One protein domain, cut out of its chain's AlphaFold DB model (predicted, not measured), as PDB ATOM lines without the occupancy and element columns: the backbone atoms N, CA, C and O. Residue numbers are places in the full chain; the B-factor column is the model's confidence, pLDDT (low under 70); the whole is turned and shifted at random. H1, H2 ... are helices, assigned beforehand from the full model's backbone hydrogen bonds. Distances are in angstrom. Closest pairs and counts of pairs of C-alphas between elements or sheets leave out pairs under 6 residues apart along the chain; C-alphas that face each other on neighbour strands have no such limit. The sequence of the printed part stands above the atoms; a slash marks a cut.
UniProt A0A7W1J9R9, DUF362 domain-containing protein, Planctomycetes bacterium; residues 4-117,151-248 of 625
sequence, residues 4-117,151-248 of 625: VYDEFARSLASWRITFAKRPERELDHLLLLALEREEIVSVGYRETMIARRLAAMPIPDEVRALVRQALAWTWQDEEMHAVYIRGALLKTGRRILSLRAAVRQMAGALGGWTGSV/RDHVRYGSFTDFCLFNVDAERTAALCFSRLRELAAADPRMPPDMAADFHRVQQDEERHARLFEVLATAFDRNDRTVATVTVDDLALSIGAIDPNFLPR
ATOM      1  N   VAL A   4     530.020 556.574 377.750       66.19
ATOM      2  CA  VAL A   4     529.182 556.941 378.907       66.19
ATOM      3  C   VAL A   4     529.658 558.261 379.523       66.19
ATOM      4  O   VAL A   4     528.843 559.108 379.884       66.19
ATOM      5  N   TYR A   5     530.978 558.463 379.591       72.12
ATOM      6  CA  TYR A   5     531.578 559.703 380.078       72.12
ATOM      7  C   TYR A   5     531.209 560.905 379.205       72.12
ATOM      8  O   TYR A   5     530.707 561.905 379.713       72.12
ATOM      9  N   ASP A   6     531.385 560.788 377.890       74.00
ATOM     10  CA  ASP A   6     531.098 561.858 376.938       74.00
ATOM     11  C   ASP A   6     529.605 562.208 376.910       74.00
ATOM     12  O   ASP A   6     529.228 563.378 376.804       74.00
ATOM     13  N   GLU A   7     528.730 561.205 377.013       72.19
ATOM     14  CA  GLU A   7     527.285 561.414 377.113       72.19
ATOM     15  C   GLU A   7     526.899 562.142 378.401       72.19
ATOM     16  O   GLU A   7     526.114 563.100 378.367       72.19
ATOM     17  N   PHE A   8     527.485 561.742 379.529       75.94
ATOM     18  CA  PHE A   8     527.252 562.411 380.799       75.94
ATOM     19  C   PHE A   8     527.782 563.848 380.788       75.94
ATOM     20  O   PHE A   8     527.072 564.758 381.208       75.94
ATOM     21  N   ALA A   9     528.972 564.089 380.234       78.38
ATOM     22  CA  ALA A   9     529.545 565.426 380.098       78.38
ATOM     23  C   ALA A   9     528.655 566.349 379.244       78.38
ATOM     24  O   ALA A   9     528.411 567.499 379.620       78.38
ATOM     25  N   ARG A  10     528.096 565.839 378.134       81.62
ATOM     26  CA  ARG A  10     527.106 566.571 377.321       81.62
ATOM     27  C   ARG A  10     525.826 566.867 378.104       81.62
ATOM     28  O   ARG A  10     525.314 567.985 378.036       81.62
ATOM     29  N   SER A  11     525.328 565.893 378.863       79.81
ATOM     30  CA  SER A  11     524.137 566.054 379.704       79.81
ATOM     31  C   SER A  11     524.359 567.109 380.790       79.81
ATOM     32  O   SER A  11     523.539 568.010 380.948       79.81
ATOM     33  N   LEU A  12     525.515 567.073 381.457       84.25
ATOM     34  CA  LEU A  12     525.912 568.043 382.472       84.25
ATOM     35  C   LEU A  12     526.028 569.458 381.892       84.25
ATOM     36  O   LEU A  12     525.523 570.411 382.483       84.25
ATOM     37  N   ALA A  13     526.627 569.609 380.706       89.38
ATOM     38  CA  ALA A  13     526.684 570.891 380.004       89.38
ATOM     39  C   ALA A  13     525.280 571.425 379.655       89.38
ATOM     40  O   ALA A  13     524.996 572.606 379.853       89.38
ATOM     41  N   SER A  14     524.378 570.551 379.203       89.50
ATOM     42  CA  SER A  14     522.977 570.899 378.935       89.50
ATOM     43  C   SER A  14     522.227 571.320 380.208       89.50
ATOM     44  O   SER A  14     521.489 572.312 380.209       89.50
ATOM     45  N   TRP A  15     522.450 570.628 381.328       89.12
ATOM     46  CA  TRP A  15     521.863 570.986 382.619       89.12
ATOM     47  C   TRP A  15     522.374 572.329 383.133       89.12
ATOM     48  O   TRP A  15     521.558 573.135 383.574       89.12
ATOM     49  N   ARG A  16     523.671 572.630 382.987       91.50
ATOM     50  CA  ARG A  16     524.235 573.951 383.322       91.50
ATOM     51  C   ARG A  16     523.507 575.084 382.594       91.50
ATOM     52  O   ARG A  16     523.205 576.109 383.198       91.50
ATOM     53  N   ILE A  17     523.170 574.890 381.317       92.12
ATOM     54  CA  ILE A  17     522.390 575.864 380.535       92.12
ATOM     55  C   ILE A  17     520.943 575.926 381.045       92.12
ATOM     56  O   ILE A  17     520.418 577.005 381.320       92.12
ATOM     57  N   THR A  18     520.306 574.767 381.220       91.62
ATOM     58  CA  THR A  18     518.901 574.644 381.647       91.62
ATOM     59  C   THR A  18     518.652 575.271 383.023       91.62
ATOM     60  O   THR A  18     517.621 575.910 383.248       91.62
ATOM     61  N   PHE A  19     519.602 575.117 383.945       91.62
ATOM     62  CA  PHE A  19     519.518 575.601 385.320       91.62
ATOM     63  C   PHE A  19     520.320 576.881 385.577       91.62
ATOM     64  O   PHE A  19     520.419 577.292 386.729       91.62
ATOM     65  N   ALA A  20     520.816 577.577 384.547       89.56
ATOM     66  CA  ALA A  20     521.667 578.764 384.709       89.56
ATOM     67  C   ALA A  20     521.072 579.849 385.634       89.56
ATOM     68  O   ALA A  20     521.799 580.558 386.322       89.56
ATOM     69  N   LYS A  21     519.736 579.972 385.677       90.38
ATOM     70  CA  LYS A  21     519.008 580.922 386.544       90.38
ATOM     71  C   LYS A  21     518.495 580.314 387.858       90.38
ATOM     72  O   LYS A  21     517.804 580.999 388.607       90.38
ATOM     73  N   ARG A  22     518.726 579.018 388.084       89.44
ATOM     74  CA  ARG A  22     518.212 578.210 389.207       89.44
ATOM     75  C   ARG A  22     519.259 577.183 389.681       89.44
ATOM     76  O   ARG A  22     518.976 575.978 389.644       89.44
ATOM     77  N   PRO A  23     520.461 577.623 390.103       87.94
ATOM     78  CA  PRO A  23     521.546 576.728 390.525       87.94
ATOM     79  C   PRO A  23     521.139 575.809 391.686       87.94
ATOM     80  O   PRO A  23     521.606 574.680 391.794       87.94
ATOM     81  N   GLU A  24     520.186 576.236 392.516       85.19
ATOM     82  CA  GLU A  24     519.642 575.433 393.605       85.19
ATOM     83  C   GLU A  24     518.882 574.190 393.126       85.19
ATOM     84  O   GLU A  24     518.820 573.205 393.861       85.19
ATOM     85  N   ARG A  25     518.289 574.235 391.925       86.00
ATOM     86  CA  ARG A  25     517.601 573.086 391.317       86.00
ATOM     87  C   ARG A  25     518.572 572.156 390.607       86.00
ATOM     88  O   ARG A  25     518.324 570.954 390.587       86.00
ATOM     89  N   GLU A  26     519.649 572.707 390.051       90.56
ATOM     90  CA  GLU A  26     520.759 571.911 389.524       90.56
ATOM     91  C   GLU A  26     521.370 571.067 390.645       90.56
ATOM     92  O   GLU A  26     521.494 569.855 390.502       90.56
ATOM     93  N   LEU A  27     521.643 571.694 391.794       87.88
ATOM     94  CA  LEU A  27     522.173 571.026 392.980       87.88
ATOM     95  C   LEU A  27     521.264 569.876 393.439       87.88
ATOM     96  O   LEU A  27     521.731 568.753 393.599       87.88
ATOM     97  N   ASP A  28     519.957 570.119 393.586       83.19
ATOM     98  CA  ASP A  28     518.997 569.075 393.981       83.19
ATOM     99  C   ASP A  28     518.956 567.905 392.993       83.19
ATOM    100  O   ASP A  28     518.850 566.743 393.392       83.19
ATOM    101  N   HIS A  29     519.003 568.212 391.693       83.56
ATOM    102  CA  HIS A  29     518.987 567.206 390.642       83.56
ATOM    103  C   HIS A  29     520.241 566.330 390.699       83.56
ATOM    104  O   HIS A  29     520.129 565.103 390.699       83.56
ATOM    105  N   LEU A  30     521.413 566.955 390.819       86.19
ATOM    106  CA  LEU A  30     522.692 566.259 390.897       86.19
ATOM    107  C   LEU A  30     522.839 565.461 392.199       86.19
ATOM    108  O   LEU A  30     523.349 564.349 392.153       86.19
ATOM    109  N   LEU A  31     522.326 565.944 393.336       83.25
ATOM    110  CA  LEU A  31     522.338 565.186 394.595       83.25
ATOM    111  C   LEU A  31     521.468 563.927 394.530       83.25
ATOM    112  O   LEU A  31     521.850 562.880 395.048       83.25
ATOM    113  N   LEU A  32     520.293 564.008 393.895       78.62
ATOM    114  CA  LEU A  32     519.443 562.834 393.682       78.62
ATOM    115  C   LEU A  32     520.087 561.825 392.732       78.62
ATOM    116  O   LEU A  32     519.950 560.622 392.955       78.62
ATOM    117  N   LEU A  33     520.749 562.319 391.682       79.62
ATOM    118  CA  LEU A  33     521.471 561.486 390.730       79.62
ATOM    119  C   LEU A  33     522.660 560.792 391.399       79.62
ATOM    120  O   LEU A  33     522.804 559.584 391.247       79.62
ATOM    121  N   ALA A  34     523.466 561.535 392.160       79.00
ATOM    122  CA  ALA A  34     524.584 560.993 392.921       79.00
ATOM    123  C   ALA A  34     524.091 559.910 393.888       79.00
ATOM    124  O   ALA A  34     524.513 558.768 393.777       79.00
ATOM    125  N   LEU A  35     523.077 560.198 394.718       76.50
ATOM    126  CA  LEU A  35     522.502 559.200 395.628       76.50
ATOM    127  C   LEU A  35     522.019 557.933 394.903       76.50
ATOM    128  O   LEU A  35     522.196 556.831 395.408       76.50
ATOM    129  N   GLU A  36     521.368 558.075 393.746       69.75
ATOM    130  CA  GLU A  36     520.906 556.923 392.967       69.75
ATOM    131  C   GLU A  36     522.065 556.052 392.487       69.75
ATOM    132  O   GLU A  36     521.957 554.828 392.518       69.75
ATOM    133  N   ARG A  37     523.175 556.673 392.092       70.44
ATOM    134  CA  ARG A  37     524.381 555.970 391.662       70.44
ATOM    135  C   ARG A  37     525.062 555.263 392.828       70.44
ATOM    136  O   ARG A  37     525.216 554.048 392.741       70.44
ATOM    137  N   GLU A  38     525.322 555.967 393.928       73.50
ATOM    138  CA  GLU A  38     525.919 555.381 395.138       73.50
ATOM    139  C   GLU A  38     525.093 554.188 395.664       73.50
ATOM    140  O   GLU A  38     525.611 553.153 396.087       73.50
ATOM    141  N   GLU A  39     523.757 554.279 395.615       65.94
ATOM    142  CA  GLU A  39     522.862 553.180 396.007       65.94
ATOM    143  C   GLU A  39     522.910 551.994 395.028       65.94
ATOM    144  O   GLU A  39     522.840 550.837 395.453       65.94
ATOM    145  N   ILE A  40     523.035 552.250 393.722       61.09
ATOM    146  CA  ILE A  40     523.181 551.195 392.709       61.09
ATOM    147  C   ILE A  40     524.524 550.484 392.870       61.09
ATOM    148  O   ILE A  40     524.549 549.255 392.811       61.09
ATOM    149  N   VAL A  41     525.611 551.216 393.112       58.97
ATOM    150  CA  VAL A  41     526.943 550.640 393.323       58.97
ATOM    151  C   VAL A  41     526.974 549.875 394.652       58.97
ATOM    152  O   VAL A  41     527.229 548.671 394.679       58.97
ATOM    153  N   SER A  42     526.545 550.470 395.763       58.16
ATOM    154  CA  SER A  42     526.522 549.770 397.060       58.16
ATOM    155  C   SER A  42     525.659 548.492 397.077       58.16
ATOM    156  O   SER A  42     525.979 547.540 397.799       58.16
ATOM    157  N   VAL A  43     524.588 548.412 396.271       53.72
ATOM    158  CA  VAL A  43     523.756 547.198 396.125       53.72
ATOM    159  C   VAL A  43     524.285 546.239 395.054       53.72
ATOM    160  O   VAL A  43     524.211 545.020 395.244       53.72
ATOM    161  N   GLY A  44     524.797 546.760 393.941       46.69
ATOM    162  CA  GLY A  44     525.331 545.991 392.819       46.69
ATOM    163  C   GLY A  44     526.658 545.304 393.139       46.69
ATOM    164  O   GLY A  44     526.913 544.225 392.622       46.69
ATOM    165  N   TYR A  45     527.450 545.863 394.058       52.53
ATOM    166  CA  TYR A  45     528.815 545.435 394.388       52.53
ATOM    167  C   TYR A  45     528.888 544.692 395.719       52.53
ATOM    168  O   TYR A  45     529.930 544.674 396.368       52.53
ATOM    169  N   ARG A  46     527.789 544.050 396.147       61.69
ATOM    170  CA  ARG A  46     527.774 543.282 397.402       61.69
ATOM    171  C   ARG A  46     529.020 542.406 397.495       61.69
ATOM    172  O   ARG A  46     529.249 541.570 396.619       61.69
ATOM    173  N   GLU A  47     529.757 542.549 398.595       64.50
ATOM    174  CA  GLU A  47     530.998 541.816 398.886       64.50
ATOM    175  C   GLU A  47     530.876 540.314 398.586       64.50
ATOM    176  O   GLU A  47     531.776 539.699 398.025       64.50
ATOM    177  N   THR A  48     529.711 539.724 398.864       63.78
ATOM    178  CA  THR A  48     529.419 538.308 398.593       63.78
ATOM    179  C   THR A  48     529.378 537.943 397.106       63.78
ATOM    180  O   THR A  48     529.755 536.829 396.745       63.78
ATOM    181  N   MET A  49     528.935 538.850 396.232       66.06
ATOM    182  CA  MET A  49     528.919 538.642 394.783       66.06
ATOM    183  C   MET A  49     530.327 538.758 394.197       66.06
ATOM    184  O   MET A  49     530.730 537.895 393.416       66.06
ATOM    185  N   ILE A  50     531.089 539.768 394.627       71.00
ATOM    186  CA  ILE A  50     532.489 539.954 394.228       71.00
ATOM    187  C   ILE A  50     533.332 538.774 394.712       71.00
ATOM    188  O   ILE A  50     534.018 538.151 393.908       71.00
ATOM    189  N   ALA A  51     533.216 538.383 395.982       75.69
ATOM    190  CA  ALA A  51     533.927 537.230 396.528       75.69
ATOM    191  C   ALA A  51     533.614 535.943 395.753       75.69
ATOM    192  O   ALA A  51     534.522 535.176 395.437       75.69
ATOM    193  N   ARG A  52     532.343 535.720 395.385       76.75
ATOM    194  CA  ARG A  52     531.946 534.563 394.570       76.75
ATOM    195  C   ARG A  52     532.558 534.603 393.170       76.75
ATOM    196  O   ARG A  52     532.957 533.556 392.670       76.75
ATOM    197  N   ARG A  53     532.631 535.782 392.544       81.25
ATOM    198  CA  ARG A  53     533.272 535.959 391.237       81.25
ATOM    199  C   ARG A  53     534.773 535.696 391.323       81.25
ATOM    200  O   ARG A  53     535.266 534.841 390.602       81.25
ATOM    201  N   LEU A  54     535.468 536.351 392.252       86.25
ATOM    202  CA  LEU A  54     536.908 536.185 392.471       86.25
ATOM    203  C   LEU A  54     537.290 534.735 392.810       86.25
ATOM    204  O   LEU A  54     538.354 534.265 392.410       86.25
ATOM    205  N   ALA A  55     536.422 534.007 393.519       86.19
ATOM    206  CA  ALA A  55     536.616 532.588 393.809       86.19
ATOM    207  C   ALA A  55     536.528 531.696 392.557       86.19
ATOM    208  O   ALA A  55     537.151 530.639 392.525       86.19
ATOM    209  N   ALA A  56     535.764 532.105 391.540       86.81
ATOM    210  CA  ALA A  56     535.644 531.384 390.274       86.81
ATOM    211  C   ALA A  56     536.763 531.727 389.275       86.81
ATOM    212  O   ALA A  56     536.953 530.992 388.307       86.81
ATOM    213  N   MET A  57     537.501 532.821 389.496       90.12
ATOM    214  CA  MET A  57     538.592 533.232 388.615       90.12
ATOM    215  C   MET A  57     539.812 532.303 388.773       90.12
ATOM    216  O   MET A  57     540.210 532.000 389.908       90.12
ATOM    217  N   PRO A  58     540.440 531.874 387.661       92.62
ATOM    218  CA  PRO A  58     541.636 531.030 387.655       92.62
ATOM    219  C   PRO A  58     542.907 531.846 387.954       92.62
ATOM    220  O   PRO A  58     543.795 531.969 387.110       92.62
ATOM    221  N   ILE A  59     542.979 532.429 389.152       93.25
ATOM    222  CA  ILE A  59     544.052 533.334 389.588       93.25
ATOM    223  C   ILE A  59     544.692 532.847 390.897       93.25
ATOM    224  O   ILE A  59     544.009 532.179 391.682       93.25
ATOM    225  N   PRO A  60     545.970 533.180 391.165       93.00
ATOM    226  CA  PRO A  60     546.628 532.842 392.428       93.00
ATOM    227  C   PRO A  60     545.912 533.441 393.647       93.00
ATOM    228  O   PRO A  60     545.340 534.532 393.566       93.00
ATOM    229  N   ASP A  61     545.989 532.767 394.797       91.75
ATOM    230  CA  ASP A  61     545.329 533.215 396.034       91.75
ATOM    231  C   ASP A  61     545.819 534.588 396.512       91.75
ATOM    232  O   ASP A  61     545.033 535.382 397.032       91.75
ATOM    233  N   GLU A  62     547.092 534.913 396.287       92.31
ATOM    234  CA  GLU A  62     547.658 536.219 396.637       92.31
ATOM    235  C   GLU A  62     547.077 537.350 395.784       92.31
ATOM    236  O   GLU A  62     546.634 538.365 396.326       92.31
ATOM    237  N   VAL A  63     546.973 537.142 394.467       94.31
ATOM    238  CA  VAL A  63     546.301 538.076 393.548       94.31
ATOM    239  C   VAL A  63     544.838 538.235 393.947       94.31
ATOM    240  O   VAL A  63     544.332 539.351 394.058       94.31
ATOM    241  N   ARG A  64     544.154 537.124 394.240       93.44
ATOM    242  CA  ARG A  64     542.767 537.139 394.711       93.44
ATOM    243  C   ARG A  64     542.616 537.966 395.990       93.44
ATOM    244  O   ARG A  64     541.639 538.703 396.119       93.44
ATOM    245  N   ALA A  65     543.555 537.858 396.930       90.94
ATOM    246  CA  ALA A  65     543.543 538.622 398.173       90.94
ATOM    247  C   ALA A  65     543.749 540.128 397.941       90.94
ATOM    248  O   ALA A  65     543.016 540.914 398.542       90.94
ATOM    249  N   LEU A  66     544.673 540.514 397.049       94.25
ATOM    250  CA  LEU A  66     544.890 541.909 396.639       94.25
ATOM    251  C   LEU A  66     543.613 542.516 396.050       94.25
ATOM    252  O   LEU A  66     543.113 543.520 396.553       94.25
ATOM    253  N   VAL A  67     543.034 541.862 395.038       93.81
ATOM    254  CA  VAL A  67     541.823 542.354 394.363       93.81
ATOM    255  C   VAL A  67     540.640 542.413 395.327       93.81
ATOM    256  O   VAL A  67     539.894 543.389 395.335       93.81
ATOM    257  N   ARG A  68     540.464 541.391 396.175       91.19
ATOM    258  CA  ARG A  68     539.383 541.367 397.166       91.19
ATOM    259  C   ARG A  68     539.481 542.539 398.136       91.19
ATOM    260  O   ARG A  68     538.458 543.153 398.409       91.19
ATOM    261  N   GLN A  69     540.672 542.827 398.659       92.31
ATOM    262  CA  GLN A  69     540.868 543.937 399.588       92.31
ATOM    263  C   GLN A  69     540.626 545.284 398.903       92.31
ATOM    264  O   GLN A  69     539.925 546.123 399.465       92.31
ATOM    265  N   ALA A  70     541.142 545.465 397.686       93.44
ATOM    266  CA  ALA A  70     540.963 546.700 396.938       93.44
ATOM    267  C   ALA A  70     539.477 546.987 396.662       93.44
ATOM    268  O   ALA A  70     538.977 548.056 397.002       93.44
ATOM    269  N   LEU A  71     538.736 545.991 396.160       89.75
ATOM    270  CA  LEU A  71     537.300 546.122 395.893       89.75
ATOM    271  C   LEU A  71     536.459 546.262 397.170       89.75
ATOM    272  O   LEU A  71     535.453 546.969 397.164       89.75
ATOM    273  N   ALA A  72     536.844 545.592 398.263       86.81
ATOM    274  CA  ALA A  72     536.161 545.742 399.547       86.81
ATOM    275  C   ALA A  72     536.309 547.164 400.099       86.81
ATOM    276  O   ALA A  72     535.364 547.672 400.698       86.81
ATOM    277  N   TRP A  73     537.467 547.796 399.891       88.25
ATOM    278  CA  TRP A  73     537.698 549.182 400.282       88.25
ATOM    279  C   TRP A  73     536.897 550.159 399.423       88.25
ATOM    280  O   TRP A  73     536.145 550.941 399.992       88.25
ATOM    281  N   THR A  74     536.958 550.043 398.088       88.62
ATOM    282  CA  THR A  74     536.122 550.846 397.177       88.62
ATOM    283  C   THR A  74     534.661 550.794 397.602       88.62
ATOM    284  O   THR A  74     534.054 551.817 397.865       88.62
ATOM    285  N   TRP A  75     534.114 549.597 397.830       84.00
ATOM    286  CA  TRP A  75     532.728 549.454 398.277       84.00
ATOM    287  C   TRP A  75     532.417 550.138 399.622       84.00
ATOM    288  O   TRP A  75     531.294 550.603 399.824       84.00
ATOM    289  N   GLN A  76     533.372 550.192 400.558       84.75
ATOM    290  CA  GLN A  76     533.186 550.930 401.811       84.75
ATOM    291  C   GLN A  76     533.128 552.443 401.580       84.75
ATOM    292  O   GLN A  76     532.324 553.102 402.240       84.75
ATOM    293  N   ASP A  77     533.928 552.974 400.654       88.56
ATOM    294  CA  ASP A  77     533.890 554.389 400.278       88.56
ATOM    295  C   ASP A  77     532.519 554.739 399.657       88.56
ATOM    296  O   ASP A  77     531.828 555.609 400.190       88.56
ATOM    297  N   GLU A  78     532.021 553.943 398.703       85.00
ATOM    298  CA  GLU A  78     530.673 554.101 398.106       85.00
ATOM    299  C   GLU A  78     529.542 554.047 399.159       85.00
ATOM    300  O   GLU A  78     528.572 554.811 399.136       85.00
ATOM    301  N   GLU A  79     529.635 553.136 400.142       82.81
ATOM    302  CA  GLU A  79     528.653 553.050 401.235       82.81
ATOM    303  C   GLU A  79     528.665 554.327 402.098       82.81
ATOM    304  O   GLU A  79     527.602 554.821 402.509       82.81
ATOM    305  N   MET A  80     529.850 554.888 402.359       87.62
ATOM    306  CA  MET A  80     529.995 556.154 403.079       87.62
ATOM    307  C   MET A  80     529.439 557.330 402.272       87.62
ATOM    308  O   MET A  80     528.690 558.133 402.839       87.62
ATOM    309  N   HIS A  81     529.732 557.408 400.973       88.94
ATOM    310  CA  HIS A  81     529.219 558.442 400.072       88.94
ATOM    311  C   HIS A  81     527.687 558.417 400.029       88.94
ATOM    312  O   HIS A  81     527.037 559.442 400.275       88.94
ATOM    313  N   ALA A  82     527.088 557.232 399.860       83.56
ATOM    314  CA  ALA A  82     525.637 557.045 399.869       83.56
ATOM    315  C   ALA A  82     524.987 557.586 401.153       83.56
ATOM    316  O   ALA A  82     523.956 558.270 401.114       83.56
ATOM    317  N   VAL A  83     525.563 557.266 402.318       83.12
ATOM    318  CA  VAL A  83     525.036 557.729 403.608       83.12
ATOM    319  C   VAL A  83     525.220 559.218 403.802       83.12
ATOM    320  O   VAL A  83     524.277 559.874 404.253       83.12
ATOM    321  N   TYR A  84     526.369 559.759 403.421       86.88
ATOM    322  CA  TYR A  84     526.617 561.186 403.509       86.88
ATOM    323  C   TYR A  84     525.612 561.989 402.685       86.88
ATOM    324  O   TYR A  84     524.939 562.869 403.227       86.88
ATOM    325  N   ILE A  85     525.455 561.656 401.400       83.06
ATOM    326  CA  ILE A  85     524.565 562.376 400.479       83.06
ATOM    327  C   ILE A  85     523.120 562.267 400.956       83.06
ATOM    328  O   ILE A  85     522.381 563.255 400.961       83.06
ATOM    329  N   ARG A  86     522.708 561.082 401.423       80.94
ATOM    330  CA  ARG A  86     521.371 560.875 401.988       80.94
ATOM    331  C   ARG A  86     521.139 561.745 403.223       80.94
ATOM    332  O   ARG A  86     520.106 562.413 403.307       80.94
ATOM    333  N   GLY A  87     522.078 561.754 404.168       80.81
ATOM    334  CA  GLY A  87     521.997 562.581 405.371       80.81
ATOM    335  C   GLY A  87     521.991 564.076 405.043       80.81
ATOM    336  O   GLY A  87     521.168 564.819 405.577       80.81
ATOM    337  N   ALA A  88     522.826 564.508 404.094       78.88
ATOM    338  CA  ALA A  88     522.855 565.878 403.592       78.88
ATOM    339  C   ALA A  88     521.494 566.285 403.003       78.88
ATOM    340  O   ALA A  88     520.928 567.302 403.406       78.88
ATOM    341  N   LEU A  89     520.912 565.449 402.133       77.62
ATOM    342  CA  LEU A  89     519.583 565.664 401.548       77.62
ATOM    343  C   LEU A  89     518.490 565.795 402.617       77.62
ATOM    344  O   LEU A  89     517.639 566.682 402.515       77.62
ATOM    345  N   LEU A  90     518.515 564.958 403.658       76.56
ATOM    346  CA  LEU A  90     517.553 565.033 404.761       76.56
ATOM    347  C   LEU A  90     517.716 566.320 405.588       76.56
ATOM    348  O   LEU A  90     516.707 566.918 405.967       76.56
ATOM    349  N   LYS A  91     518.953 566.789 405.802       74.50
ATOM    350  CA  LYS A  91     519.257 568.013 406.566       74.50
ATOM    351  C   LYS A  91     519.000 569.318 405.799       74.50
ATOM    352  O   LYS A  91     518.774 570.339 406.438       74.50
ATOM    353  N   THR A  92     518.937 569.310 404.461       67.75
ATOM    354  CA  THR A  92     518.654 570.527 403.658       67.75
ATOM    355  C   THR A  92     517.269 571.161 403.895       67.75
ATOM    356  O   THR A  92     516.992 572.247 403.385       67.75
ATOM    357  N   GLY A  93     516.356 570.500 404.623       60.78
ATOM    358  CA  GLY A  93     515.021 571.026 404.953       60.78
ATOM    359  C   GLY A  93     514.020 571.053 403.783       60.78
ATOM    360  O   GLY A  93     512.863 571.451 403.953       60.78
ATOM    361  N   ARG A  94     514.419 570.598 402.587       69.62
ATOM    362  CA  ARG A  94     513.580 570.566 401.379       69.62
ATOM    363  C   ARG A  94     512.642 569.350 401.400       69.62
ATOM    364  O   ARG A  94     512.965 568.281 400.889       69.62
ATOM    365  N   ARG A  95     511.431 569.536 401.946       59.53
ATOM    366  CA  ARG A  95     510.420 568.485 402.236       59.53
ATOM    367  C   ARG A  95     510.213 567.418 401.148       59.53
ATOM    368  O   ARG A  95     510.048 566.250 401.479       59.53
ATOM    369  N   ILE A  96     510.210 567.790 399.865       62.88
ATOM    370  CA  ILE A  96     509.989 566.845 398.750       62.88
ATOM    371  C   ILE A  96     511.188 565.903 398.566       62.88
ATOM    372  O   ILE A  96     511.005 564.711 398.316       62.88
ATOM    373  N   LEU A  97     512.408 566.422 398.710       63.12
ATOM    374  CA  LEU A  97     513.639 565.637 398.619       63.12
ATOM    375  C   LEU A  97     513.789 564.740 399.839       63.12
ATOM    376  O   LEU A  97     514.053 563.550 399.683       63.12
ATOM    377  N   SER A  98     513.502 565.273 401.028       61.53
ATOM    378  CA  SER A  98     513.497 564.491 402.262       61.53
ATOM    379  C   SER A  98     512.491 563.336 402.196       61.53
ATOM    380  O   SER A  98     512.818 562.215 402.574       61.53
ATOM    381  N   LEU A  99     511.293 563.565 401.638       58.56
ATOM    382  CA  LEU A  99     510.287 562.517 401.445       58.56
ATOM    383  C   LEU A  99     510.752 561.445 400.447       58.56
ATOM    384  O   LEU A  99     510.591 560.255 400.707       58.56
ATOM    385  N   ARG A 100     511.354 561.841 399.317       65.69
ATOM    386  CA  ARG A 100     511.888 560.888 398.328       65.69
ATOM    387  C   ARG A 100     513.039 560.054 398.897       65.69
ATOM    388  O   ARG A 100     513.044 558.840 398.692       65.69
ATOM    389  N   ALA A 101     513.963 560.677 399.629       61.53
ATOM    390  CA  ALA A 101     515.061 559.994 400.311       61.53
ATOM    391  C   ALA A 101     514.542 559.015 401.380       61.53
ATOM    392  O   ALA A 101     514.957 557.858 401.407       61.53
ATOM    393  N   ALA A 102     513.563 559.429 402.193       60.25
ATOM    394  CA  ALA A 102     512.948 558.580 403.215       60.25
ATOM    395  C   ALA A 102     512.214 557.363 402.619       60.25
ATOM    396  O   ALA A 102     512.384 556.239 403.093       60.25
ATOM    397  N   VAL A 103     511.443 557.549 401.539       60.22
ATOM    398  CA  VAL A 103     510.754 556.443 400.845       60.22
ATOM    399  C   VAL A 103     511.759 555.440 400.272       60.22
ATOM    400  O   VAL A 103     511.559 554.231 400.400       60.22
ATOM    401  N   ARG A 104     512.861 555.916 399.676       63.66
ATOM    402  CA  ARG A 104     513.939 555.046 399.176       63.66
ATOM    403  C   ARG A 104     514.620 554.280 400.310       63.66
ATOM    404  O   ARG A 104     514.807 553.074 400.187       63.66
ATOM    405  N   GLN A 105     514.893 554.929 401.440       61.94
ATOM    406  CA  GLN A 105     515.490 554.292 402.615       61.94
ATOM    407  C   GLN A 105     514.612 553.167 403.178       61.94
ATOM    408  O   GLN A 105     515.113 552.084 403.486       61.94
ATOM    409  N   MET A 106     513.297 553.383 403.257       55.22
ATOM    410  CA  MET A 106     512.352 552.334 403.650       55.22
ATOM    411  C   MET A 106     512.331 551.184 402.637       55.22
ATOM    412  O   MET A 106     512.367 550.022 403.036       55.22
ATOM    413  N   ALA A 107     512.331 551.481 401.334       54.91
ATOM    414  CA  ALA A 107     512.370 550.461 400.286       54.91
ATOM    415  C   ALA A 107     513.676 549.643 400.308       54.91
ATOM    416  O   ALA A 107     513.628 548.421 400.188       54.91
ATOM    417  N   GLY A 108     514.826 550.288 400.527       54.38
ATOM    418  CA  GLY A 108     516.133 549.641 400.665       54.38
ATOM    419  C   GLY A 108     516.237 548.782 401.926       54.38
ATOM    420  O   GLY A 108     516.691 547.642 401.854       54.38
ATOM    421  N   ALA A 109     515.732 549.264 403.065       52.81
ATOM    422  CA  ALA A 109     515.655 548.478 404.298       52.81
ATOM    423  C   ALA A 109     514.745 547.247 404.135       52.81
ATOM    424  O   ALA A 109     515.100 546.155 404.577       52.81
ATOM    425  N   LEU A 110     513.608 547.392 403.444       45.81
ATOM    426  CA  LEU A 110     512.683 546.294 403.147       45.81
ATOM    427  C   LEU A 110     513.243 545.312 402.097       45.81
ATOM    428  O   LEU A 110     513.050 544.107 402.230       45.81
ATOM    429  N   GLY A 111     513.979 545.785 401.088       47.88
ATOM    430  CA  GLY A 111     514.666 544.939 400.101       47.88
ATOM    431  C   GLY A 111     515.894 544.213 400.672       47.88
ATOM    432  O   GLY A 111     516.139 543.042 400.376       47.88
ATOM    433  N   GLY A 112     516.645 544.868 401.560       44.94
ATOM    434  CA  GLY A 112     517.700 544.245 402.362       44.94
ATOM    435  C   GLY A 112     517.140 543.186 403.313       44.94
ATOM    436  O   GLY A 112     517.698 542.092 403.422       44.94
ATOM    437  N   TRP A 113     515.981 543.465 403.919       43.31
ATOM    438  CA  TRP A 113     515.223 542.529 404.748       43.31
ATOM    439  C   TRP A 113     514.822 541.263 403.970       43.31
ATOM    440  O   TRP A 113     515.109 540.154 404.425       43.31
ATOM    441  N   THR A 114     514.266 541.375 402.757       43.03
ATOM    442  CA  THR A 114     513.890 540.193 401.955       43.03
ATOM    443  C   THR A 114     515.092 539.376 401.470       43.03
ATOM    444  O   THR A 114     515.031 538.142 401.471       43.03
ATOM    445  N   GLY A 115     516.202 540.026 401.108       37.28
ATOM    446  CA  GLY A 115     517.444 539.354 400.709       37.28
ATOM    447  C   GLY A 115     518.117 538.595 401.859       37.28
ATOM    448  O   GLY A 115     518.472 537.425 401.706       37.28
ATOM    449  N   SER A 116     518.220 539.221 403.035       38.94
ATOM    450  CA  SER A 116     518.877 538.648 404.217       38.94
ATOM    451  C   SER A 116     518.116 537.449 404.805       38.94
ATOM    452  O   SER A 116     518.744 536.463 405.191       38.94
ATOM    453  N   VAL A 117     516.773 537.467 404.844       37.75
ATOM    454  CA  VAL A 117     515.980 536.295 405.293       37.75
ATOM    455  C   VAL A 117     516.172 535.104 404.353       37.75
ATOM    456  O   VAL A 117     516.239 533.960 404.804       37.75
ATOM    457  N   ARG A 151     519.834 545.636 381.636       38.09
ATOM    458  CA  ARG A 151     519.575 544.202 381.418       38.09
ATOM    459  C   ARG A 151     520.507 543.569 380.384       38.09
ATOM    460  O   ARG A 151     520.832 542.393 380.532       38.09
ATOM    461  N   ASP A 152     520.977 544.346 379.410       33.09
ATOM    462  CA  ASP A 152     521.857 543.851 378.345       33.09
ATOM    463  C   ASP A 152     523.350 543.894 378.730       33.09
ATOM    464  O   ASP A 152     524.122 543.058 378.263       33.09
ATOM    465  N   HIS A 153     523.741 544.758 379.678       39.78
ATOM    466  CA  HIS A 153     525.087 544.784 380.287       39.78
ATOM    467  C   HIS A 153     525.251 543.818 381.478       39.78
ATOM    468  O   HIS A 153     526.353 543.625 381.981       39.78
ATOM    469  N   VAL A 154     524.170 543.156 381.902       38.47
ATOM    470  CA  VAL A 154     524.167 542.086 382.923       38.47
ATOM    471  C   VAL A 154     524.417 540.698 382.294       38.47
ATOM    472  O   VAL A 154     524.251 539.658 382.935       38.47
ATOM    473  N   ARG A 155     524.884 540.631 381.039       41.91
ATOM    474  CA  ARG A 155     525.592 539.437 380.551       41.91
ATOM    475  C   ARG A 155     526.986 539.421 381.182       41.91
ATOM    476  O   ARG A 155     527.724 540.384 381.040       41.91
ATOM    477  N   TYR A 156     527.318 538.334 381.882       51.84
ATOM    478  CA  TYR A 156     528.627 538.062 382.493       51.84
ATOM    479  C   TYR A 156     529.769 538.228 381.467       51.84
ATOM    480  O   TYR A 156     530.129 537.272 380.784       51.84
ATOM    481  N   GLY A 157     530.298 539.446 381.328       67.19
ATOM    482  CA  GLY A 157     531.530 539.733 380.594       67.19
ATOM    483  C   GLY A 157     532.767 539.378 381.419       67.19
ATOM    484  O   GLY A 157     532.651 538.974 382.581       67.19
ATOM    485  N   SER A 158     533.952 539.559 380.836       83.88
ATOM    486  CA  SER A 158     535.215 539.340 381.552       83.88
ATOM    487  C   SER A 158     535.366 540.301 382.742       83.88
ATOM    488  O   SER A 158     534.657 541.306 382.871       83.88
ATOM    489  N   PHE A 159     536.259 539.984 383.675       86.38
ATOM    490  CA  PHE A 159     536.623 540.852 384.792       86.38
ATOM    491  C   PHE A 159     537.242 542.156 384.288       86.38
ATOM    492  O   PHE A 159     536.962 543.217 384.843       86.38
ATOM    493  N   THR A 160     537.969 542.100 383.172       89.69
ATOM    494  CA  THR A 160     538.451 543.279 382.451       89.69
ATOM    495  C   THR A 160     537.296 544.156 381.977       89.69
ATOM    496  O   THR A 160     537.293 545.342 382.286       89.69
ATOM    497  N   ASP A 161     536.271 543.600 381.320       82.38
ATOM    498  CA  ASP A 161     535.103 544.385 380.872       82.38
ATOM    499  C   ASP A 161     534.371 545.036 382.053       82.38
ATOM    500  O   ASP A 161     533.935 546.184 381.974       82.38
ATOM    501  N   PHE A 162     534.278 544.315 383.174       83.25
ATOM    502  CA  PHE A 162     533.747 544.854 384.419       83.25
ATOM    503  C   PHE A 162     534.579 546.034 384.931       83.25
ATOM    504  O   PHE A 162     534.007 547.073 385.250       83.25
ATOM    505  N   CYS A 163     535.906 545.916 384.980       87.00
ATOM    506  CA  CYS A 163     536.772 547.012 385.411       87.00
ATOM    507  C   CYS A 163     536.661 548.214 384.461       87.00
ATOM    508  O   CYS A 163     536.499 549.334 384.920       87.00
ATOM    509  N   LEU A 164     536.643 547.994 383.145       84.50
ATOM    510  CA  LEU A 164     536.506 549.066 382.154       84.50
ATOM    511  C   LEU A 164     535.175 549.815 382.255       84.50
ATOM    512  O   LEU A 164     535.149 551.039 382.132       84.50
ATOM    513  N   PHE A 165     534.077 549.097 382.502       81.50
ATOM    514  CA  PHE A 165     532.789 549.722 382.796       81.50
ATOM    515  C   PHE A 165     532.879 550.611 384.042       81.50
ATOM    516  O   PHE A 165     532.370 551.731 384.039       81.50
ATOM    517  N   ASN A 166     533.561 550.130 385.083       82.12
ATOM    518  CA  ASN A 166     533.754 550.885 386.311       82.12
ATOM    519  C   ASN A 166     534.600 552.138 386.101       82.12
ATOM    520  O   ASN A 166     534.211 553.184 386.590       82.12
ATOM    521  N   VAL A 167     535.675 552.097 385.311       87.06
ATOM    522  CA  VAL A 167     536.462 553.306 384.991       87.06
ATOM    523  C   VAL A 167     535.570 554.428 384.447       87.06
ATOM    524  O   VAL A 167     535.656 555.571 384.898       87.06
ATOM    525  N   ASP A 168     534.682 554.111 383.500       77.94
ATOM    526  CA  ASP A 168     533.740 555.090 382.944       77.94
ATOM    527  C   ASP A 168     532.693 555.531 383.996       77.94
ATOM    528  O   ASP A 168     532.322 556.710 384.056       77.94
ATOM    529  N   ALA A 169     532.235 554.619 384.862       79.38
ATOM    530  CA  ALA A 169     531.335 554.943 385.968       79.38
ATOM    531  C   ALA A 169     531.991 555.912 386.971       79.38
ATOM    532  O   ALA A 169     531.436 556.983 387.208       79.38
ATOM    533  N   GLU A 170     533.190 555.624 387.464       85.88
ATOM    534  CA  GLU A 170     533.885 556.464 388.443       85.88
ATOM    535  C   GLU A 170     534.219 557.850 387.884       85.88
ATOM    536  O   GLU A 170     533.972 558.879 388.512       85.88
ATOM    537  N   ARG A 171     534.666 557.933 386.625       89.75
ATOM    538  CA  ARG A 171     534.934 559.229 385.977       89.75
ATOM    539  C   ARG A 171     533.673 560.087 385.829       89.75
ATOM    540  O   ARG A 171     533.752 561.315 385.909       89.75
ATOM    541  N   THR A 172     532.506 559.473 385.612       84.25
ATOM    542  CA  THR A 172     531.231 560.217 385.589       84.25
ATOM    543  C   THR A 172     530.795 560.670 386.981       84.25
ATOM    544  O   THR A 172     530.268 561.777 387.107       84.25
ATOM    545  N   ALA A 173     531.060 559.875 388.022       85.12
ATOM    546  CA  ALA A 173     530.836 560.273 389.410       85.12
ATOM    547  C   ALA A 173     531.730 561.466 389.793       85.12
ATOM    548  O   ALA A 173     531.211 562.504 390.210       85.12
ATOM    549  N   ALA A 174     533.033 561.403 389.498       92.94
ATOM    550  CA  ALA A 174     533.980 562.495 389.733       92.94
ATOM    551  C   ALA A 174     533.524 563.821 389.089       92.94
ATOM    552  O   ALA A 174     533.536 564.874 389.731       92.94
ATOM    553  N   LEU A 175     533.043 563.786 387.838       91.19
ATOM    554  CA  LEU A 175     532.471 564.967 387.176       91.19
ATOM    555  C   LEU A 175     531.228 565.510 387.895       91.19
ATOM    556  O   LEU A 175     531.075 566.728 388.031       91.19
ATOM    557  N   CYS A 176     530.336 564.620 388.337       89.62
ATOM    558  CA  CYS A 176     529.137 564.989 389.082       89.62
ATOM    559  C   CYS A 176     529.511 565.716 390.383       89.62
ATOM    560  O   CYS A 176     529.035 566.828 390.626       89.62
ATOM    561  N   PHE A 177     530.426 565.145 391.174       93.56
ATOM    562  CA  PHE A 177     530.875 565.736 392.436       93.56
ATOM    563  C   PHE A 177     531.681 567.019 392.252       93.56
ATOM    564  O   PHE A 177     531.511 567.958 393.030       93.56
ATOM    565  N   SER A 178     532.465 567.127 391.180       95.62
ATOM    566  CA  SER A 178     533.138 568.376 390.815       95.62
ATOM    567  C   SER A 178     532.131 569.516 390.613       95.62
ATOM    568  O   SER A 178     532.302 570.611 391.159       95.62
ATOM    569  N   ARG A 179     531.009 569.248 389.924       94.81
ATOM    570  CA  ARG A 179     529.930 570.234 389.759       94.81
ATOM    571  C   ARG A 179     529.163 570.496 391.055       94.81
ATOM    572  O   ARG A 179     528.848 571.651 391.342       94.81
ATOM    573  N   LEU A 180     528.874 569.465 391.847       92.62
ATOM    574  CA  LEU A 180     528.250 569.627 393.165       92.62
ATOM    575  C   LEU A 180     529.094 570.531 394.072       92.62
ATOM    576  O   LEU A 180     528.546 571.422 394.718       92.62
ATOM    577  N   ARG A 181     530.421 570.369 394.060       94.25
ATOM    578  CA  ARG A 181     531.373 571.229 394.774       94.25
ATOM    579  C   ARG A 181     531.288 572.685 394.317       94.25
ATOM    580  O   ARG A 181     531.203 573.566 395.167       94.25
ATOM    581  N   GLU A 182     531.291 572.945 393.007       93.44
ATOM    582  CA  GLU A 182     531.140 574.304 392.457       93.44
ATOM    583  C   GLU A 182     529.841 574.967 392.942       93.44
ATOM    584  O   GLU A 182     529.850 576.112 393.393       93.44
ATOM    585  N   LEU A 183     528.724 574.237 392.865       91.88
ATOM    586  CA  LEU A 183     527.409 574.728 393.275       91.88
ATOM    587  C   LEU A 183     527.326 574.955 394.788       91.88
ATOM    588  O   LEU A 183     526.763 575.959 395.219       91.88
ATOM    589  N   ALA A 184     527.899 574.054 395.589       90.38
ATOM    590  CA  ALA A 184     527.912 574.169 397.043       90.38
ATOM    591  C   ALA A 184     528.772 575.343 397.521       90.38
ATOM    592  O   ALA A 184     528.343 576.088 398.394       90.38
ATOM    593  N   ALA A 185     529.947 575.553 396.918       89.62
ATOM    594  CA  ALA A 185     530.820 576.679 397.244       89.62
ATOM    595  C   ALA A 185     530.195 578.040 396.884       89.62
ATOM    596  O   ALA A 185     530.492 579.046 397.525       89.62
ATOM    597  N   ALA A 186     529.333 578.076 395.865       87.38
ATOM    598  CA  ALA A 186     528.639 579.284 395.429       87.38
ATOM    599  C   ALA A 186     527.335 579.570 396.201       87.38
ATOM    600  O   ALA A 186     526.807 580.679 396.100       87.38
ATOM    601  N   ASP A 187     526.792 578.601 396.947       83.12
ATOM    602  CA  ASP A 187     525.544 578.756 397.702       83.12
ATOM    603  C   ASP A 187     525.833 579.009 399.195       83.12
ATOM    604  O   ASP A 187     526.109 578.065 399.938       83.12
ATOM    605  N   PRO A 188     525.697 580.255 399.693       77.12
ATOM    606  CA  PRO A 188     525.984 580.595 401.090       77.12
ATOM    607  C   PRO A 188     525.028 579.933 402.097       77.12
ATOM    608  O   PRO A 188     525.224 580.055 403.303       77.12
ATOM    609  N   ARG A 189     523.969 579.256 401.630       76.38
ATOM    610  CA  ARG A 189     523.049 578.485 402.482       76.38
ATOM    611  C   ARG A 189     523.562 577.075 402.771       76.38
ATOM    612  O   ARG A 189     522.961 576.389 403.598       76.38
ATOM    613  N   MET A 190     524.591 576.611 402.063       77.31
ATOM    614  CA  MET A 190     525.154 575.282 402.277       77.31
ATOM    615  C   MET A 190     526.059 575.269 403.513       77.31
ATOM    616  O   MET A 190     526.687 576.282 403.826       77.31
ATOM    617  N   PRO A 191     526.141 574.136 404.234       77.44
ATOM    618  CA  PRO A 191     527.102 573.984 405.316       77.44
ATOM    619  C   PRO A 191     528.530 574.265 404.820       77.44
ATOM    620  O   PRO A 191     528.876 573.810 403.725       77.44
ATOM    621  N   PRO A 192     529.367 574.960 405.611       70.50
ATOM    622  CA  PRO A 192     530.698 575.393 405.180       70.50
ATOM    623  C   PRO A 192     531.604 574.228 404.754       70.50
ATOM    624  O   PRO A 192     532.383 574.370 403.815       70.50
ATOM    625  N   ASP A 193     531.438 573.056 405.369       82.06
ATOM    626  CA  ASP A 193     532.250 571.872 405.074       82.06
ATOM    627  C   ASP A 193     531.738 571.063 403.868       82.06
ATOM    628  O   ASP A 193     532.463 570.231 403.330       82.06
ATOM    629  N   MET A 194     530.523 571.329 403.370       85.56
ATOM    630  CA  MET A 194     529.898 570.511 402.319       85.56
ATOM    631  C   MET A 194     530.686 570.527 401.003       85.56
ATOM    632  O   MET A 194     530.809 569.504 400.332       85.56
ATOM    633  N   ALA A 195     531.256 571.676 400.629       88.75
ATOM    634  CA  ALA A 195     532.110 571.759 399.447       88.75
ATOM    635  C   ALA A 195     533.415 570.962 399.627       88.75
ATOM    636  O   ALA A 195     533.901 570.352 398.672       88.75
ATOM    637  N   ALA A 196     533.971 570.935 400.844       88.00
ATOM    638  CA  ALA A 196     535.154 570.140 401.162       88.00
ATOM    639  C   ALA A 196     534.842 568.635 401.158       88.00
ATOM    640  O   ALA A 196     535.645 567.852 400.650       88.00
ATOM    641  N   ASP A 197     533.664 568.240 401.638       89.25
ATOM    642  CA  ASP A 197     533.190 566.859 401.584       89.25
ATOM    643  C   ASP A 197     532.969 566.394 400.135       89.25
ATOM    644  O   ASP A 197     533.468 565.337 399.761       89.25
ATOM    645  N   PHE A 198     532.320 567.190 399.273       92.38
ATOM    646  CA  PHE A 198     532.189 566.840 397.846       92.38
ATOM    647  C   PHE A 198     533.532 566.767 397.131       92.38
ATOM    648  O   PHE A 198     533.708 565.942 396.238       92.38
ATOM    649  N   HIS A 199     534.490 567.604 397.524       92.75
ATOM    650  CA  HIS A 199     535.847 567.492 397.011       92.75
ATOM    651  C   HIS A 199     536.511 566.178 397.433       92.75
ATOM    652  O   HIS A 199     537.180 565.559 396.614       92.75
ATOM    653  N   ARG A 200     536.316 565.731 398.681       91.50
ATOM    654  CA  ARG A 200     536.816 564.428 399.136       91.50
ATOM    655  C   ARG A 200     536.195 563.292 398.329       91.50
ATOM    656  O   ARG A 200     536.947 562.497 397.787       91.50
ATOM    657  N   VAL A 201     534.870 563.281 398.169       92.75
ATOM    658  CA  VAL A 201     534.185 562.263 397.356       92.75
ATOM    659  C   VAL A 201     534.738 562.247 395.932       92.75
ATOM    660  O   VAL A 201     535.163 561.205 395.460       92.75
ATOM    661  N   GLN A 202     534.871 563.411 395.283       95.06
ATOM    662  CA  GLN A 202     535.493 563.508 393.957       95.06
ATOM    663  C   GLN A 202     536.885 562.849 393.913       95.06
ATOM    664  O   GLN A 202     537.194 562.123 392.969       95.06
ATOM    665  N   GLN A 203     537.733 563.108 394.913       94.69
ATOM    666  CA  GLN A 203     539.067 562.511 394.992       94.69
ATOM    667  C   GLN A 203     539.014 560.995 395.200       94.69
ATOM    668  O   GLN A 203     539.933 560.299 394.767       94.69
ATOM    669  N   ASP A 204     538.004 560.488 395.904       94.12
ATOM    670  CA  ASP A 204     537.780 559.055 396.101       94.12
ATOM    671  C   ASP A 204     537.436 558.399 394.754       94.12
ATOM    672  O   ASP A 204     538.148 557.479 394.350       94.12
ATOM    673  N   GLU A 205     536.515 558.978 393.973       93.88
ATOM    674  CA  GLU A 205     536.162 558.464 392.635       93.88
ATOM    675  C   GLU A 205     537.350 558.463 391.670       93.88
ATOM    676  O   GLU A 205     537.560 557.533 390.891       93.88
ATOM    677  N   GLU A 206     538.195 559.494 391.724       96.25
ATOM    678  CA  GLU A 206     539.422 559.551 390.926       96.25
ATOM    679  C   GLU A 206     540.422 558.448 391.330       96.25
ATOM    680  O   GLU A 206     541.165 557.930 390.487       96.25
ATOM    681  N   ARG A 207     540.460 558.052 392.612       96.19
ATOM    682  CA  ARG A 207     541.254 556.899 393.074       96.19
ATOM    683  C   ARG A 207     540.620 555.582 392.638       96.19
ATOM    684  O   ARG A 207     541.353 554.722 392.149       96.19
ATOM    685  N   HIS A 208     539.300 555.443 392.737       95.12
ATOM    686  CA  HIS A 208     538.564 554.267 392.272       95.12
ATOM    687  C   HIS A 208     538.771 554.035 390.772       95.12
ATOM    688  O   HIS A 208     539.141 552.933 390.366       95.12
ATOM    689  N   ALA A 209     538.657 555.083 389.949       94.88
ATOM    690  CA  ALA A 209     538.890 555.004 388.508       94.88
ATOM    691  C   ALA A 209     540.287 554.446 388.188       94.88
ATOM    692  O   ALA A 209     540.414 553.490 387.424       94.88
ATOM    693  N   ARG A 210     541.333 554.989 388.827       97.81
ATOM    694  CA  ARG A 210     542.716 554.510 388.651       97.81
ATOM    695  C   ARG A 210     542.899 553.070 389.122       97.81
ATOM    696  O   ARG A 210     543.627 552.311 388.487       97.81
ATOM    697  N   LEU A 211     542.231 552.673 390.205       97.31
ATOM    698  CA  LEU A 211     542.267 551.291 390.680       97.31
ATOM    699  C   LEU A 211     541.674 550.350 389.629       97.31
ATOM    700  O   LEU A 211     542.292 549.344 389.284       97.31
ATOM    701  N   PHE A 212     540.506 550.684 389.083       94.50
ATOM    702  CA  PHE A 212     539.886 549.884 388.033       94.50
ATOM    703  C   PHE A 212     540.702 549.872 386.736       94.50
ATOM    704  O   PHE A 212     540.716 548.847 386.060       94.50
ATOM    705  N   GLU A 213     541.432 550.938 386.402       97.25
ATOM    706  CA  GLU A 213     542.389 550.941 385.286       97.25
ATOM    707  C   GLU A 213     543.519 549.929 385.516       97.25
ATOM    708  O   GLU A 213     543.773 549.088 384.651       97.25
ATOM    709  N   VAL A 214     544.143 549.945 386.701       97.25
ATOM    710  CA  VAL A 214     545.177 548.967 387.078       97.25
ATOM    711  C   VAL A 214     544.626 547.547 386.972       97.25
ATOM    712  O   VAL A 214     545.214 546.704 386.291       97.25
ATOM    713  N   LEU A 215     543.456 547.284 387.559       95.31
ATOM    714  CA  LEU A 215     542.824 545.968 387.502       95.31
ATOM    715  C   LEU A 215     542.467 545.559 386.065       95.31
ATOM    716  O   LEU A 215     542.718 544.421 385.684       95.31
ATOM    717  N   ALA A 216     541.958 546.465 385.230       94.19
ATOM    718  CA  ALA A 216     541.637 546.158 383.837       94.19
ATOM    719  C   ALA A 216     542.872 545.731 383.028       94.19
ATOM    720  O   ALA A 216     542.765 544.867 382.161       94.19
ATOM    721  N   THR A 217     544.042 546.308 383.317       95.38
ATOM    722  CA  THR A 217     545.302 545.925 382.656       95.38
ATOM    723  C   THR A 217     545.920 544.641 383.212       95.38
ATOM    724  O   THR A 217     546.671 543.971 382.504       95.38
ATOM    725  N   ALA A 218     545.587 544.269 384.451       95.56
ATOM    726  CA  ALA A 218     546.145 543.097 385.119       95.56
ATOM    727  C   ALA A 218     545.521 541.766 384.666       95.56
ATOM    728  O   ALA A 218     546.147 540.718 384.845       95.56
ATOM    729  N   PHE A 219     544.317 541.786 384.080       94.38
ATOM    730  CA  PHE A 219     543.581 540.581 383.679       94.38
ATOM    731  C   PHE A 219     543.286 540.524 382.175       94.38
ATOM    732  O   PHE A 219     543.071 541.544 381.518       94.38
ATOM    733  N   ASP A 220     543.259 539.308 381.630       92.44
ATOM    734  CA  ASP A 220     542.851 539.024 380.256       92.44
ATOM    735  C   ASP A 220     541.339 538.730 380.137       92.44
ATOM    736  O   ASP A 220     540.592 538.679 381.116       92.44
ATOM    737  N   ARG A 221     540.865 538.490 378.906       89.12
ATOM    738  CA  ARG A 221     539.447 538.187 378.629       89.12
ATOM    739  C   ARG A 221     538.954 536.855 379.215       89.12
ATOM    740  O   ARG A 221     537.751 536.608 379.186       89.12
ATOM    741  N   ASN A 222     539.854 536.001 379.697       89.19
ATOM    742  CA  ASN A 222     539.547 534.717 380.326       89.19
ATOM    743  C   ASN A 222     539.677 534.781 381.856       89.19
ATOM    744  O   ASN A 222     539.757 533.734 382.504       89.19
ATOM    745  N   ASP A 223     539.721 535.987 382.426       90.12
ATOM    746  CA  ASP A 223     539.862 536.245 383.858       90.12
ATOM    747  C   ASP A 223     541.161 535.674 384.457       90.12
ATOM    748  O   ASP A 223     541.220 535.342 385.645       90.12
ATOM    749  N   ARG A 224     542.216 535.555 383.641       92.25
ATOM    750  CA  ARG A 224     543.567 535.183 384.082       92.25
ATOM    751  C   ARG A 224     544.429 536.422 384.225       92.25
ATOM    752  O   ARG A 224     544.256 537.393 383.495       92.25
ATOM    753  N   THR A 225     545.387 536.376 385.142       92.44
ATOM    754  CA  THR A 225     546.440 537.393 385.212       92.44
ATOM    755  C   THR A 225     547.241 537.400 383.916       92.44
ATOM    756  O   THR A 225     547.649 536.336 383.439       92.44
ATOM    757  N   VAL A 226     547.487 538.581 383.353       92.56
ATOM    758  CA  VAL A 226     548.370 538.727 382.189       92.56
ATOM    759  C   VAL A 226     549.765 538.218 382.566       92.56
ATOM    760  O   VAL A 226     550.265 538.524 383.643       92.56
ATOM    761  N   ALA A 227     550.403 537.438 381.687       84.62
ATOM    762  CA  ALA A 227     551.637 536.705 382.004       84.62
ATOM    763  C   ALA A 227     552.813 537.586 382.474       84.62
ATOM    764  O   ALA A 227     553.727 537.089 383.122       84.62
ATOM    765  N   THR A 228     552.798 538.875 382.138       87.44
ATOM    766  CA  THR A 228     553.827 539.851 382.518       87.44
ATOM    767  C   THR A 228     553.579 540.515 383.872       87.44
ATOM    768  O   THR A 228     554.437 541.267 384.313       87.44
ATOM    769  N   VAL A 229     552.420 540.302 384.504       90.12
ATOM    770  CA  VAL A 229     552.042 540.960 385.763       90.12
ATOM    771  C   VAL A 229     552.277 540.002 386.923       90.12
ATOM    772  O   VAL A 229     551.605 538.973 387.034       90.12
ATOM    773  N   THR A 230     553.217 540.346 387.803       93.69
ATOM    774  CA  THR A 230     553.451 539.605 389.047       93.69
ATOM    775  C   THR A 230     552.561 540.112 390.191       93.69
ATOM    776  O   THR A 230     551.910 541.154 390.091       93.69
ATOM    777  N   VAL A 231     552.519 539.365 391.302       94.12
ATOM    778  CA  VAL A 231     551.839 539.793 392.541       94.12
ATOM    779  C   VAL A 231     552.440 541.100 393.059       94.12
ATOM    780  O   VAL A 231     551.690 542.002 393.430       94.12
ATOM    781  N   ASP A 232     553.768 541.213 393.037       94.12
ATOM    782  CA  ASP A 232     554.486 542.394 393.515       94.12
ATOM    783  C   ASP A 232     554.229 543.604 392.617       94.12
ATOM    784  O   ASP A 232     553.942 544.683 393.129       94.12
ATOM    785  N   ASP A 233     554.221 543.431 391.289       94.25
ATOM    786  CA  ASP A 233     553.883 544.513 390.351       94.25
ATOM    787  C   ASP A 233     552.463 545.033 390.587       94.25
ATOM    788  O   ASP A 233     552.216 546.244 390.580       94.25
ATOM    789  N   LEU A 234     551.515 544.118 390.824       95.50
ATOM    790  CA  LEU A 234     550.132 544.474 391.115       95.50
ATOM    791  C   LEU A 234     550.010 545.181 392.471       95.50
ATOM    792  O   LEU A 234     549.320 546.196 392.566       95.50
ATOM    793  N   ALA A 235     550.688 544.686 393.508       95.75
ATOM    794  CA  ALA A 235     550.708 545.315 394.826       95.75
ATOM    795  C   ALA A 235     551.346 546.714 394.778       95.75
ATOM    796  O   ALA A 235     550.792 547.653 395.343       95.75
ATOM    797  N   LEU A 236     552.456 546.884 394.054       95.56
ATOM    798  CA  LEU A 236     553.098 548.182 393.837       95.56
ATOM    799  C   LEU A 236     552.171 549.148 393.092       95.56
ATOM    800  O   LEU A 236     552.015 550.294 393.511       95.56
ATOM    801  N   SER A 237     551.508 548.682 392.030       96.56
ATOM    802  CA  SER A 237     550.590 549.501 391.228       96.56
ATOM    803  C   SER A 237     549.366 549.953 392.029       96.56
ATOM    804  O   SER A 237     548.988 551.121 391.974       96.56
ATOM    805  N   ILE A 238     548.767 549.050 392.813       96.38
ATOM    806  CA  ILE A 238     547.640 549.372 393.699       96.38
ATOM    807  C   ILE A 238     548.097 550.304 394.835       96.38
ATOM    808  O   ILE A 238     547.449 551.316 395.104       96.38
ATOM    809  N   GLY A 239     549.229 550.004 395.475       94.69
ATOM    810  CA  GLY A 239     549.776 550.794 396.581       94.69
ATOM    811  C   GLY A 239     550.177 552.215 396.190       94.69
ATOM    812  O   GLY A 239     550.045 553.126 397.004       94.69
ATOM    813  N   ALA A 240     550.608 552.424 394.943       95.44
ATOM    814  CA  ALA A 240     550.908 553.748 394.400       95.44
ATOM    815  C   ALA A 240     549.662 554.644 394.257       95.44
ATOM    816  O   ALA A 240     549.792 555.868 394.235       95.44
ATOM    817  N   ILE A 241     548.465 554.054 394.159       95.88
ATOM    818  CA  ILE A 241     547.201 554.802 394.188       95.88
ATOM    819  C   ILE A 241     546.867 555.155 395.631       95.88
ATOM    820  O   ILE A 241     546.670 556.328 395.950       95.88
ATOM    821  N   ASP A 242     546.782 554.126 396.474       92.25
ATOM    822  CA  ASP A 242     546.586 554.251 397.910       92.25
ATOM    823  C   ASP A 242     546.954 552.914 398.604       92.25
ATOM    824  O   ASP A 242     546.365 551.875 398.275       92.25
ATOM    825  N   PRO A 243     547.867 552.894 399.599       91.25
ATOM    826  CA  PRO A 243     548.215 551.677 400.341       91.25
ATOM    827  C   PRO A 243     547.021 550.998 401.035       91.25
ATOM    828  O   PRO A 243     547.104 549.831 401.402       91.25
ATOM    829  N   ASN A 244     545.879 551.657 401.211       89.44
ATOM    830  CA  ASN A 244     544.718 551.060 401.889       89.44
ATOM    831  C   ASN A 244     543.960 550.038 401.063       89.44
ATOM    832  O   ASN A 244     543.338 549.129 401.623       89.44
ATOM    833  N   PHE A 245     544.084 550.135 399.744       93.38
ATOM    834  CA  PHE A 245     543.615 549.097 398.842       93.38
ATOM    835  C   PHE A 245     544.416 547.798 398.994       93.38
ATOM    836  O   PHE A 245     543.968 546.743 398.549       93.38
ATOM    837  N   LEU A 246     545.577 547.840 399.658       93.50
ATOM    838  CA  LEU A 246     546.388 546.662 399.915       93.50
ATOM    839  C   LEU A 246     545.998 545.961 401.222       93.50
ATOM    840  O   LEU A 246     545.644 546.618 402.208       93.50
ATOM    841  N   PRO A 247     546.112 544.623 401.286       92.75
ATOM    842  CA  PRO A 247     546.157 543.892 402.543       92.75
ATOM    843  C   PRO A 247     547.333 544.369 403.395       92.75
ATOM    844  O   PRO A 247     548.379 544.737 402.860       92.75
ATOM    845  N   ARG A 248     547.202 544.292 404.722       89.56
ATOM    846  CA  ARG A 248     548.180 544.821 405.685       89.56
ATOM    847  C   ARG A 248     549.611 544.369 405.393       89.56
ATOM    848  O   ARG A 248     550.519 545.188 405.425       89.56
TER     849      ARG A 248
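What this domain is: This is residues 4 to 117 and 151 to 248 of the 625 residues of the protein "DUF362 domain-containing protein" of Planctomycetes bacterium (UniProt A0A7W1J9R9). Helices run back and forth along one long axis, with the long H4 in the middle and the closely paired H6 and H7 beside it; H1 and H2 pack on H6, and H8 packs on H7 and H4. H5 splays away from H4 like one arm of a V, while short H3 packs on the other end of H4. H1, H2, H4, H5, H6, H7 and H8 make an up and down bundle, each running against the one before it. The printed part has 212 residues with eight named helices, H1 to H8 in chain order, and no named strand; the class is all helix. The whole is compact, with a radius of gyration of the C-alphas of 18.6 A and spans of 55 by 39 by 36 A.

How they stand to each other: H4, residues 61 to 91, is the hub, touching five other helices. H7, residues 194 to 218, touches residues 67 to 81 of H4 alone, at a shallow tilt of 24 degrees; the closest C-alphas, of Thr 74 and His 208, are 6.5 A apart. H6, residues 159 to 186, forms a hairpin with H7: they run opposite ways at 16 degrees, a shallow tilt, with C-alphas 160 and 216 closest at 4.5 A. H2, residues 23 to 44, touches residues 75 to 89 of H4 alone, closest at C-alphas 38 and 82, 5.0 A, at a tilt of 36 degrees, only just steep. H1, residues 4 to 18, touches residues 168 to 176 of H6 alone, closest at C-alphas 5 and 172, 5.5 A. H3, residues 47 to 56, forms a hairpin with H4, closest at C-alphas 54 and 64, 6.3 A. H5, residues 95 to 117, touches H4 with residues 97 to 101 alone, closest at C-alphas 90 and 98, 4.8 A; their tilt of 37 degrees is only just steep. H8, residues 231 to 241, touches H7, closest at C-alphas 207 and 241, 6.4 A, and H4, closest at C-alphas 63 and 231, 5.9 A. Every O i to N i+4 pair is within hydrogen-bond range in H1 to H7, and 6 of 7 in H8.

Where its parts are: H1 begins at C-alpha 4 (529.182, 556.941, 378.907). H4 spans 44.7 A from C-alpha 61 (545.329, 533.215, 396.034), H6 40.7 A, H7 36.2 A, H5 32.8 A and H2 31.1 A. H8 ends at C-alpha 241 (547.201, 554.802, 394.188).

The domain as a whole: The farthest C-alphas, of Arg 95 and Ala 227, are 55.8 A apart. Residues 118 to 150 are not printed; C-alphas 117 and 151 are 25.4 A apart across the cut. The link from H7 to H8 is long, 12 residues. Mean pLDDT of the printed part is 80.8; 46 residues are under 70, among them 92 to 117.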